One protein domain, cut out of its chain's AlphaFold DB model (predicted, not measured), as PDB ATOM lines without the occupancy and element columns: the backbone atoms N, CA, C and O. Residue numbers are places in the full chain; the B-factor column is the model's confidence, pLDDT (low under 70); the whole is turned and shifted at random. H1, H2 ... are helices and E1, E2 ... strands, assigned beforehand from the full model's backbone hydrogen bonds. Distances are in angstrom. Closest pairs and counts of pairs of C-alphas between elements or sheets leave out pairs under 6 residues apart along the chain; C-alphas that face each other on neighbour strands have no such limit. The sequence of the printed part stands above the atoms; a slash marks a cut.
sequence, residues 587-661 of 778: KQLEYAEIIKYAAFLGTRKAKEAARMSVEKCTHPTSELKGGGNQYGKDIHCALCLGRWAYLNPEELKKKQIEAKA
ATOM      1  N   LYS A 587     -27.674 -41.260  -5.098       80.94
ATOM      2  CA  LYS A 587     -27.066 -41.040  -6.427       80.94
ATOM      3  C   LYS A 587     -25.561 -40.759  -6.377       80.94
ATOM      4  O   LYS A 587     -24.853 -40.993  -7.346       80.94
ATOM      5  N   GLN A 588     -25.059 -40.226  -5.268       84.00
ATOM      6  CA  GLN A 588     -23.631 -39.973  -5.096       84.00
ATOM      7  C   GLN A 588     -22.872 -41.254  -4.736       84.00
ATOM      8  O   GLN A 588     -21.731 -41.410  -5.165       84.00
ATOM      9  N   LEU A 589     -23.510 -42.186  -4.015       85.00
ATOM     10  CA  LEU A 589     -22.978 -43.536  -3.798       85.00
ATOM     11  C   LEU A 589     -22.868 -44.289  -5.134       85.00
ATOM     12  O   LEU A 589     -21.803 -44.819  -5.438       85.00
ATOM     13  N   GLU A 590     -23.903 -44.220  -5.978       86.75
ATOM     14  CA  GLU A 590     -23.878 -44.737  -7.357       86.75
ATOM     15  C   GLU A 590     -22.702 -44.145  -8.167       86.75
ATOM     16  O   GLU A 590     -21.909 -44.874  -8.765       86.75
ATOM     17  N   TYR A 591     -22.507 -42.821  -8.120       90.06
ATOM     18  CA  TYR A 591     -21.378 -42.157  -8.786       90.06
ATOM     19  C   TYR A 591     -20.003 -42.594  -8.251       90.06
ATOM     20  O   TYR A 591     -19.058 -42.724  -9.034       90.06
ATOM     21  N   ALA A 592     -19.881 -42.851  -6.944       87.38
ATOM     22  CA  ALA A 592     -18.651 -43.353  -6.331       87.38
ATOM     23  C   ALA A 592     -18.334 -44.808  -6.721       87.38
ATOM     24  O   ALA A 592     -17.168 -45.205  -6.703       87.38
ATOM     25  N   GLU A 593     -19.333 -45.610  -7.093       88.50
ATOM     26  CA  GLU A 593     -19.113 -46.937  -7.676       88.50
ATOM     27  C   GLU A 593     -18.747 -46.865  -9.160       88.50
ATOM     28  O   GLU A 593     -17.801 -47.534  -9.577       88.50
ATOM     29  N   ILE A 594     -19.420 -46.011  -9.939       89.38
ATOM     30  CA  ILE A 594     -19.147 -45.837 -11.374       89.38
ATOM     31  C   ILE A 594     -17.709 -45.351 -11.618       89.38
ATOM     32  O   ILE A 594     -17.007 -45.918 -12.455       89.38
ATOM     33  N   ILE A 595     -17.231 -44.352 -10.863       88.88
ATOM     34  CA  ILE A 595     -15.894 -43.755 -11.061       88.88
ATOM     35  C   ILE A 595     -14.742 -44.764 -10.895       88.88
ATOM     36  O   ILE A 595     -13.695 -44.588 -11.513       88.88
ATOM     37  N   LYS A 596     -14.932 -45.855 -10.140       87.06
ATOM     38  CA  LYS A 596     -13.919 -46.918  -9.978       87.06
ATOM     39  C   LYS A 596     -13.622 -47.677 -11.278       87.06
ATOM     40  O   LYS A 596     -12.541 -48.244 -11.404       87.06
ATOM     41  N   TYR A 597     -14.571 -47.703 -12.217       86.12
ATOM     42  CA  TYR A 597     -14.497 -48.479 -13.464       86.12
ATOM     43  C   TYR A 597     -14.640 -47.617 -14.731       86.12
ATOM     44  O   TYR A 597     -14.372 -48.089 -15.835       86.12
ATOM     45  N   ALA A 598     -15.072 -46.363 -14.589       87.25
ATOM     46  CA  ALA A 598     -15.264 -45.430 -15.689       87.25
ATOM     47  C   ALA A 598     -13.948 -44.855 -16.236       87.25
ATOM     48  O   ALA A 598     -13.003 -44.569 -15.500       87.25
ATOM     49  N   ALA A 599     -13.915 -44.598 -17.545       87.19
ATOM     50  CA  ALA A 599     -12.790 -43.926 -18.184       87.19
ATOM     51  C   ALA A 599     -12.701 -42.450 -17.753       87.19
ATOM     52  O   ALA A 599     -13.699 -41.724 -17.771       87.19
ATOM     53  N   PHE A 600     -11.491 -42.001 -17.409       89.19
ATOM     54  CA  PHE A 600     -11.198 -40.603 -17.096       89.19
ATOM     55  C   PHE A 600     -11.196 -39.742 -18.371       89.19
ATOM     56  O   PHE A 600     -10.532 -40.064 -19.354       89.19
ATOM     57  N   LEU A 601     -11.933 -38.630 -18.339       83.75
ATOM     58  CA  LEU A 601     -12.168 -37.712 -19.461       83.75
ATOM     59  C   LEU A 601     -11.379 -36.390 -19.347       83.75
ATOM     60  O   LEU A 601     -11.602 -35.476 -20.139       83.75
ATOM     61  N   GLY A 602     -10.470 -36.271 -18.374       84.62
ATOM     62  CA  GLY A 602      -9.690 -35.053 -18.120       84.62
ATOM     63  C   GLY A 602     -10.303 -34.141 -17.054       84.62
ATOM     64  O   GLY A 602     -11.241 -34.514 -16.352       84.62
ATOM     65  N   THR A 603      -9.758 -32.933 -16.899       85.69
ATOM     66  CA  THR A 603     -10.255 -31.930 -15.941       85.69
ATOM     67  C   THR A 603     -11.235 -30.946 -16.585       85.69
ATOM     68  O   THR A 603     -11.162 -30.619 -17.770       85.69
ATOM     69  N   ARG A 604     -12.196 -30.463 -15.795       80.69
ATOM     70  CA  ARG A 604     -13.203 -29.479 -16.196       80.69
ATOM     71  C   ARG A 604     -12.603 -28.073 -16.194       80.69
ATOM     72  O   ARG A 604     -12.072 -27.629 -15.181       80.69
ATOM     73  N   LYS A 605     -12.787 -27.331 -17.291       74.12
ATOM     74  CA  LYS A 605     -12.607 -25.872 -17.309       74.12
ATOM     75  C   LYS A 605     -13.689 -25.238 -16.424       74.12
ATOM     76  O   LYS A 605     -14.876 -25.336 -16.740       74.12
ATOM     77  N   ALA A 606     -13.291 -24.628 -15.313       75.25
ATOM     78  CA  ALA A 606     -14.170 -23.922 -14.381       75.25
ATOM     79  C   ALA A 606     -13.608 -22.523 -14.083       75.25
ATOM     80  O   ALA A 606     -12.421 -22.276 -14.280       75.25
ATOM     81  N   LYS A 607     -14.468 -21.606 -13.620       70.31
ATOM     82  CA  LYS A 607     -14.067 -20.239 -13.232       70.31
ATOM     83  C   LYS A 607     -13.257 -20.216 -11.925       70.31
ATOM     84  O   LYS A 607     -12.482 -19.293 -11.702       70.31
ATOM     85  N   GLU A 608     -13.433 -21.234 -11.088       69.94
ATOM     86  CA  GLU A 608     -12.647 -21.483  -9.878       69.94
ATOM     87  C   GLU A 608     -11.562 -22.527 -10.168       69.94
ATOM     88  O   GLU A 608     -11.804 -23.501 -10.885       69.94
ATOM     89  N   ALA A 609     -10.366 -22.337  -9.606       72.94
ATOM     90  CA  ALA A 609      -9.271 -23.295  -9.729       72.94
ATOM     91  C   ALA A 609      -9.537 -24.571  -8.908       72.94
ATOM     92  O   ALA A 609     -10.190 -24.530  -7.864       72.94
ATOM     93  N   ALA A 610      -9.000 -25.710  -9.358       78.12
ATOM     94  CA  ALA A 610      -9.096 -26.967  -8.616       78.12
ATOM     95  C   ALA A 610      -8.427 -26.836  -7.237       78.12
ATOM     96  O   ALA A 610      -7.285 -26.389  -7.134       78.12
ATOM     97  N   ARG A 611      -9.123 -27.267  -6.178       73.94
ATOM     98  CA  ARG A 611      -8.620 -27.205  -4.794       73.94
ATOM     99  C   ARG A 611      -7.508 -28.227  -4.535       73.94
ATOM    100  O   ARG A 611      -6.704 -28.038  -3.629       73.94
ATOM    101  N   MET A 612      -7.461 -29.308  -5.318       78.88
ATOM    102  CA  MET A 612      -6.439 -30.363  -5.268       78.88
ATOM    103  C   MET A 612      -6.158 -30.908  -6.678       78.88
ATOM    104  O   MET A 612      -7.020 -30.832  -7.551       78.88
ATOM    105  N   SER A 613      -4.990 -31.516  -6.914       77.56
ATOM    106  CA  SER A 613      -4.748 -32.266  -8.158       77.56
ATOM    107  C   SER A 613      -5.483 -33.614  -8.151       77.56
ATOM    108  O   SER A 613      -5.695 -34.208  -7.094       77.56
ATOM    109  N   VAL A 614      -5.858 -34.116  -9.335       79.38
ATOM    110  CA  VAL A 614      -6.615 -35.379  -9.491       79.38
ATOM    111  C   VAL A 614      -5.886 -36.561  -8.843       79.38
ATOM    112  O   VAL A 614      -6.494 -37.308  -8.088       79.38
ATOM    113  N   GLU A 615      -4.571 -36.661  -9.039       78.56
ATOM    114  CA  GLU A 615      -3.707 -37.714  -8.474       78.56
ATOM    115  C   GLU A 615      -3.670 -37.751  -6.936       78.56
ATOM    116  O   GLU A 615      -3.377 -38.789  -6.352       78.56
ATOM    117  N   LYS A 616      -3.940 -36.619  -6.273       79.38
ATOM    118  CA  LYS A 616      -3.891 -36.478  -4.805       79.38
ATOM    119  C   LYS A 616      -5.280 -36.428  -4.166       79.38
ATOM    120  O   LYS A 616      -5.391 -36.250  -2.956       79.38
ATOM    121  N   CYS A 617      -6.342 -36.531  -4.961       81.38
ATOM    122  CA  CYS A 617      -7.710 -36.438  -4.477       81.38
ATOM    123  C   CYS A 617      -8.245 -37.824  -4.097       81.38
ATOM    124  O   CYS A 617      -8.106 -38.788  -4.845       81.38
ATOM    125  N   THR A 618      -8.924 -37.922  -2.956       79.50
ATOM    126  CA  THR A 618      -9.609 -39.147  -2.505       79.50
ATOM    127  C   THR A 618     -11.037 -39.278  -3.043       79.50
ATOM    128  O   THR A 618     -11.724 -40.234  -2.703       79.50
ATOM    129  N   HIS A 619     -11.476 -38.343  -3.898       81.81
ATOM    130  CA  HIS A 619     -12.769 -38.353  -4.596       81.81
ATOM    131  C   HIS A 619     -13.972 -38.630  -3.664       81.81
ATOM    132  O   HIS A 619     -14.730 -39.571  -3.904       81.81
ATOM    133  N   PRO A 620     -14.147 -37.839  -2.583       85.56
ATOM    134  CA  PRO A 620     -15.176 -38.097  -1.583       85.56
ATOM    135  C   PRO A 620     -16.575 -38.028  -2.197       85.56
ATOM    136  O   PRO A 620     -16.901 -37.098  -2.935       85.56
ATOM    137  N   THR A 621     -17.408 -39.007  -1.847       86.25
ATOM    138  CA  THR A 621     -18.748 -39.251  -2.401       86.25
ATOM    139  C   THR A 621     -19.618 -37.990  -2.464       86.25
ATOM    140  O   THR A 621     -20.234 -37.705  -3.486       86.25
ATOM    141  N   SER A 622     -19.618 -37.189  -1.399       81.81
ATOM    142  CA  SER A 622     -20.352 -35.921  -1.267       81.81
ATOM    143  C   SER A 622     -19.995 -34.855  -2.315       81.81
ATOM    144  O   SER A 622     -20.839 -34.015  -2.631       81.81
ATOM    145  N   GLU A 623     -18.787 -34.892  -2.884       86.75
ATOM    146  CA  GLU A 623     -18.291 -33.923  -3.874       86.75
ATOM    147  C   GLU A 623     -18.384 -34.424  -5.322       86.75
ATOM    148  O   GLU A 623     -18.010 -33.706  -6.258       86.75
ATOM    149  N   LEU A 624     -18.914 -35.634  -5.524       89.81
ATOM    150  CA  LEU A 624     -19.220 -36.188  -6.840       89.81
ATOM    151  C   LEU A 624     -20.567 -35.658  -7.338       89.81
ATOM    152  O   LEU A 624     -21.587 -35.719  -6.641       89.81
ATOM    153  N   LYS A 625     -20.562 -35.126  -8.562       88.31
ATOM    154  CA  LYS A 625     -21.705 -34.459  -9.192       88.31
ATOM    155  C   LYS A 625     -21.877 -34.955 -10.626       88.31
ATOM    156  O   LYS A 625     -20.918 -35.011 -11.396       88.31
ATOM    157  N   GLY A 626     -23.116 -35.265 -10.998       88.75
ATOM    158  CA  GLY A 626     -23.473 -35.518 -12.391       88.75
ATOM    159  C   GLY A 626     -23.301 -34.252 -13.235       88.75
ATOM    160  O   GLY A 626     -23.646 -33.150 -12.807       88.75
ATOM    161  N   GLY A 627     -22.744 -34.422 -14.424       81.75
ATOM    162  CA  GLY A 627     -22.751 -33.474 -15.527       81.75
ATOM    163  C   GLY A 627     -23.396 -34.115 -16.758       81.75
ATOM    164  O   GLY A 627     -23.689 -35.313 -16.790       81.75
ATOM    165  N   GLY A 628     -23.659 -33.302 -17.774       81.81
ATOM    166  CA  GLY A 628     -24.110 -33.802 -19.062       81.81
ATOM    167  C   GLY A 628     -24.841 -32.758 -19.887       81.81
ATOM    168  O   GLY A 628     -25.230 -31.697 -19.398       81.81
ATOM    169  N   ASN A 629     -25.033 -33.090 -21.154       76.12
ATOM    170  CA  ASN A 629     -25.910 -32.393 -22.084       76.12
ATOM    171  C   ASN A 629     -26.791 -33.431 -22.805       76.12
ATOM    172  O   ASN A 629     -26.703 -34.630 -22.539       76.12
ATOM    173  N   GLN A 630     -27.618 -32.991 -23.752       64.62
ATOM    174  CA  GLN A 630     -28.489 -33.881 -24.535       64.62
ATOM    175  C   GLN A 630     -27.748 -34.929 -25.396       64.62
ATOM    176  O   GLN A 630     -28.388 -35.801 -25.971       64.62
ATOM    177  N   TYR A 631     -26.412 -34.870 -25.476       64.00
ATOM    178  CA  TYR A 631     -25.566 -35.779 -26.257       64.00
ATOM    179  C   TYR A 631     -24.659 -36.682 -25.398       64.00
ATOM    180  O   TYR A 631     -23.904 -37.479 -25.954       64.00
ATOM    181  N   GLY A 632     -24.696 -36.578 -24.064       74.38
ATOM    182  CA  GLY A 632     -23.895 -37.431 -23.182       74.38
ATOM    183  C   GLY A 632     -23.928 -37.028 -21.707       74.38
ATOM    184  O   GLY A 632     -24.102 -35.856 -21.373       74.38
ATOM    185  N   LYS A 633     -23.731 -38.014 -20.824       89.19
ATOM    186  CA  LYS A 633     -23.662 -37.855 -19.362       89.19
ATOM    187  C   LYS A 633     -22.230 -38.088 -18.873       89.19
ATOM    188  O   LYS A 633     -21.560 -39.013 -19.334       89.19
ATOM    189  N   ASP A 634     -21.778 -37.285 -17.921       91.38
ATOM    190  CA  ASP A 634     -20.477 -37.425 -17.266       91.38
ATOM    191  C   ASP A 634     -20.596 -37.259 -15.744       91.38
ATOM    192  O   ASP A 634     -21.613 -36.808 -15.222       91.38
ATOM    193  N   ILE A 635     -19.570 -37.658 -15.003       92.25
ATOM    194  CA  ILE A 635     -19.485 -37.465 -13.551       92.25
ATOM    195  C   ILE A 635     -18.230 -36.647 -13.278       92.25
ATOM    196  O   ILE A 635     -17.186 -36.921 -13.860       92.25
ATOM    197  N   HIS A 636     -18.302 -35.651 -12.400       91.88
ATOM    198  CA  HIS A 636     -17.146 -34.837 -12.036       91.88
ATOM    199  C   HIS A 636     -17.031 -34.623 -10.528       91.88
ATOM    200  O   HIS A 636     -18.028 -34.608  -9.807       91.88
ATOM    201  N   CYS A 637     -15.798 -34.447 -10.056       90.81
ATOM    202  CA  CYS A 637     -15.493 -34.144  -8.660       90.81
ATOM    203  C   CYS A 637     -15.269 -32.637  -8.489       90.81
ATOM    204  O   CYS A 637     -14.472 -32.042  -9.216       90.81
ATOM    205  N   ALA A 638     -15.928 -32.011  -7.515       86.00
ATOM    206  CA  ALA A 638     -15.785 -30.575  -7.268       86.00
ATOM    207  C   ALA A 638     -14.422 -30.174  -6.660       86.00
ATOM    208  O   ALA A 638     -14.019 -29.022  -6.792       86.00
ATOM    209  N   LEU A 639     -13.687 -31.105  -6.033       86.50
ATOM    210  CA  LEU A 639     -12.384 -30.813  -5.415       86.50
ATOM    211  C   LEU A 639     -11.229 -30.804  -6.423       86.50
ATOM    212  O   LEU A 639     -10.409 -29.886  -6.407       86.50
ATOM    213  N   CYS A 640     -11.157 -31.816  -7.293       85.75
ATOM    214  CA  CYS A 640     -10.072 -31.966  -8.269       85.75
ATOM    215  C   CYS A 640     -10.437 -31.545  -9.697       85.75
ATOM    216  O   CYS A 640      -9.587 -31.583 -10.585       85.75
ATOM    217  N   LEU A 641     -11.706 -31.189  -9.935       85.06
ATOM    218  CA  LEU A 641     -12.291 -30.913 -11.252       85.06
ATOM    219  C   LEU A 641     -12.148 -32.056 -12.273       85.06
ATOM    220  O   LEU A 641     -12.472 -31.861 -13.442       85.06
ATOM    221  N   GLY A 642     -11.702 -33.247 -11.868       88.06
ATOM    222  CA  GLY A 642     -11.651 -34.429 -12.725       88.06
ATOM    223  C   GLY A 642     -13.038 -34.834 -13.227       88.06
ATOM    224  O   GLY A 642     -14.036 -34.597 -12.541       88.06
ATOM    225  N   ARG A 643     -13.093 -35.427 -14.422       91.31
ATOM    226  CA  ARG A 643     -14.306 -35.906 -15.097       91.31
ATOM    227  C   ARG A 643     -14.150 -37.372 -15.497       91.31
ATOM    228  O   ARG A 643     -13.082 -37.773 -15.951       91.31
ATOM    229  N   TRP A 644     -15.226 -38.142 -15.417       92.44
ATOM    230  CA  TRP A 644     -15.319 -39.542 -15.834       92.44
ATOM    231  C   TRP A 644     -16.568 -39.754 -16.684       92.44
ATOM    232  O   TRP A 644     -17.562 -39.044 -16.522       92.44
ATOM    233  N   ALA A 645     -16.532 -40.733 -17.584       89.62
ATOM    234  CA  ALA A 645     -17.718 -41.144 -18.326       89.62
ATOM    235  C   ALA A 645     -18.784 -41.718 -17.374       89.62
ATOM    236  O   ALA A 645     -18.459 -42.469 -16.455       89.62
ATOM    237  N   TYR A 646     -20.059 -41.395 -17.595       90.75
ATOM    238  CA  TYR A 646     -21.138 -42.115 -16.924       90.75
ATOM    239  C   TYR A 646     -21.285 -43.507 -17.559       90.75
ATOM    240  O   TYR A 646     -21.378 -43.603 -18.782       90.75
ATOM    241  N   LEU A 647     -21.310 -44.563 -16.742       86.69
ATOM    242  CA  LEU A 647     -21.595 -45.934 -17.175       86.69
ATOM    243  C   LEU A 647     -23.032 -46.288 -16.797       86.69
ATOM    244  O   LEU A 647     -23.439 -46.074 -15.654       86.69
ATOM    245  N   ASN A 648     -23.784 -46.878 -17.723       85.00
ATOM    246  CA  ASN A 648     -25.091 -47.444 -17.400       85.00
ATOM    247  C   ASN A 648     -24.939 -48.696 -16.504       85.00
ATOM    248  O   ASN A 648     -23.899 -49.361 -16.554       85.00
ATOM    249  N   PRO A 649     -25.964 -49.089 -15.717       84.56
ATOM    250  CA  PRO A 649     -25.866 -50.223 -14.787       84.56
ATOM    251  C   PRO A 649     -25.435 -51.556 -15.423       84.56
ATOM    252  O   PRO A 649     -24.788 -52.374 -14.772       84.56
ATOM    253  N   GLU A 650     -25.760 -51.785 -16.697       82.38
ATOM    254  CA  GLU A 650     -25.345 -52.975 -17.452       82.38
ATOM    255  C   GLU A 650     -23.866 -52.921 -17.868       82.38
ATOM    256  O   GLU A 650     -23.136 -53.903 -17.726       82.38
ATOM    257  N   GLU A 651     -23.391 -51.753 -18.305       83.94
ATOM    258  CA  GLU A 651     -21.988 -51.512 -18.657       83.94
ATOM    259  C   GLU A 651     -21.088 -51.593 -17.419       83.94
ATOM    260  O   GLU A 651     -20.005 -52.179 -17.472       83.94
ATOM    261  N   LEU A 652     -21.565 -51.066 -16.285       86.06
ATOM    262  CA  LEU A 652     -20.903 -51.171 -14.989       86.06
ATOM    263  C   LEU A 652     -20.767 -52.639 -14.559       86.06
ATOM    264  O   LEU A 652     -19.667 -53.064 -14.214       86.06
ATOM    265  N   LYS A 653     -21.842 -53.438 -14.648       86.62
ATOM    266  CA  LYS A 653     -21.790 -54.889 -14.381       86.62
ATOM    267  C   LYS A 653     -20.797 -55.597 -15.305       86.62
ATOM    268  O   LYS A 653     -19.972 -56.371 -14.824       86.62
ATOM    269  N   LYS A 654     -20.813 -55.296 -16.609       88.44
ATOM    270  CA  LYS A 654     -19.860 -55.853 -17.586       88.44
ATOM    271  C   LYS A 654     -18.409 -55.530 -17.209       88.44
ATOM    272  O   LYS A 654     -17.582 -56.437 -17.166       88.44
ATOM    273  N   LYS A 655     -18.112 -54.274 -16.852       84.06
ATOM    274  CA  LYS A 655     -16.773 -53.837 -16.416       84.06
ATOM    275  C   LYS A 655     -16.351 -54.420 -15.064       84.06
ATOM    276  O   LYS A 655     -15.180 -54.740 -14.887       84.06
ATOM    277  N   GLN A 656     -17.282 -54.625 -14.133       84.88
ATOM    278  CA  GLN A 656     -17.019 -55.317 -12.867       84.88
ATOM    279  C   GLN A 656     -16.698 -56.807 -13.067       84.88
ATOM    280  O   GLN A 656     -15.859 -57.346 -12.350       84.88
ATOM    281  N   ILE A 657     -17.336 -57.475 -14.035       83.62
ATOM    282  CA  ILE A 657     -17.032 -58.868 -14.405       83.62
ATOM    283  C   ILE A 657     -15.656 -58.950 -15.081       83.62
ATOM    284  O   ILE A 657     -14.830 -59.764 -14.682       83.62
ATOM    285  N   GLU A 658     -15.372 -58.057 -16.032       82.38
ATOM    286  CA  GLU A 658     -14.071 -57.941 -16.710       82.38
ATOM    287  C   GLU A 658     -12.921 -57.704 -15.709       82.38
ATOM    288  O   GLU A 658     -11.904 -58.394 -15.754       82.38
ATOM    289  N   ALA A 659     -13.117 -56.815 -14.727       73.81
ATOM    290  CA  ALA A 659     -12.149 -56.555 -13.658       73.81
ATOM    291  C   ALA A 659     -11.982 -57.724 -12.663       73.81
ATOM    292  O   ALA A 659     -10.918 -57.870 -12.066       73.81
ATOM    293  N   LYS A 660     -13.009 -58.566 -12.477       78.50
ATOM    294  CA  LYS A 660     -12.913 -59.799 -11.671       78.50
ATOM    295  C   LYS A 660     -12.222 -60.942 -12.416       78.50
ATOM    296  O   LYS A 660     -11.642 -61.803 -11.764       78.50
ATOM    297  N   ALA A 661     -12.274 -60.955 -13.749       73.81
ATOM    298  CA  ALA A 661     -11.651 -61.991 -14.572       73.81
ATOM    299  C   ALA A 661     -10.113 -61.886 -14.625       73.81
ATOM    300  O   ALA A 661      -9.450 -62.909 -14.770       73.81
TER     301      ALA A 661
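Overview. This is residues 587 to 661 of the 778 residues of the protein "Top3a protein" of Symbiodinium sp. CCMP2456 (UniProt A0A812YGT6). A small, strongly twisted sheet of four strands has helix H1 packed across one face, while H2 lies off the sheet at one end and the loop from E1 to E2 reaches out at the other, around Lys 607. The 75 printed residues run H1 E1 E2 E3 E4 H2, a mixed class; the antiparallel sheet has the order E1 E4 E3 E2. It is compact, radius of gyration of the C-alphas 12.5 A, spanning 39 by 30 by 20 A.

Along the chain. H1, residues 587 to 594, begins at C-alpha 587 (-27.066, -41.040, -6.427). E1 is residues 600 to 603, E2 624 to 629, E3 632 to 637, E4 642 to 645. H2, 649 to 661, 18.5 A long, ends at C-alpha 661 (-11.651, -61.991, -14.572).

Arrangement. H1 is on the sheet at a height of 8.9 A; its closest C-alphas to E2 are Gln 588 and Leu 624, 6.1 A. E2, E3 and E4 form a meander, successive antiparallel neighbours; with E1 beside E4 this is a Greek key. N 627 and O 634 are 2.8 A apart, N 635 and O 644 2.9 A, N 601 and O 643 2.8 A, within hydrogen-bond range. In H1 and H2 every O i to N i+4 pair is within range. H2 is apart from E1, E2 and E3.

Size, cuts and confidence. The printed part has no cut. The link E1 to E2, 20 residues, is long. Residues 608, 630 and 631 have pLDDT under 70.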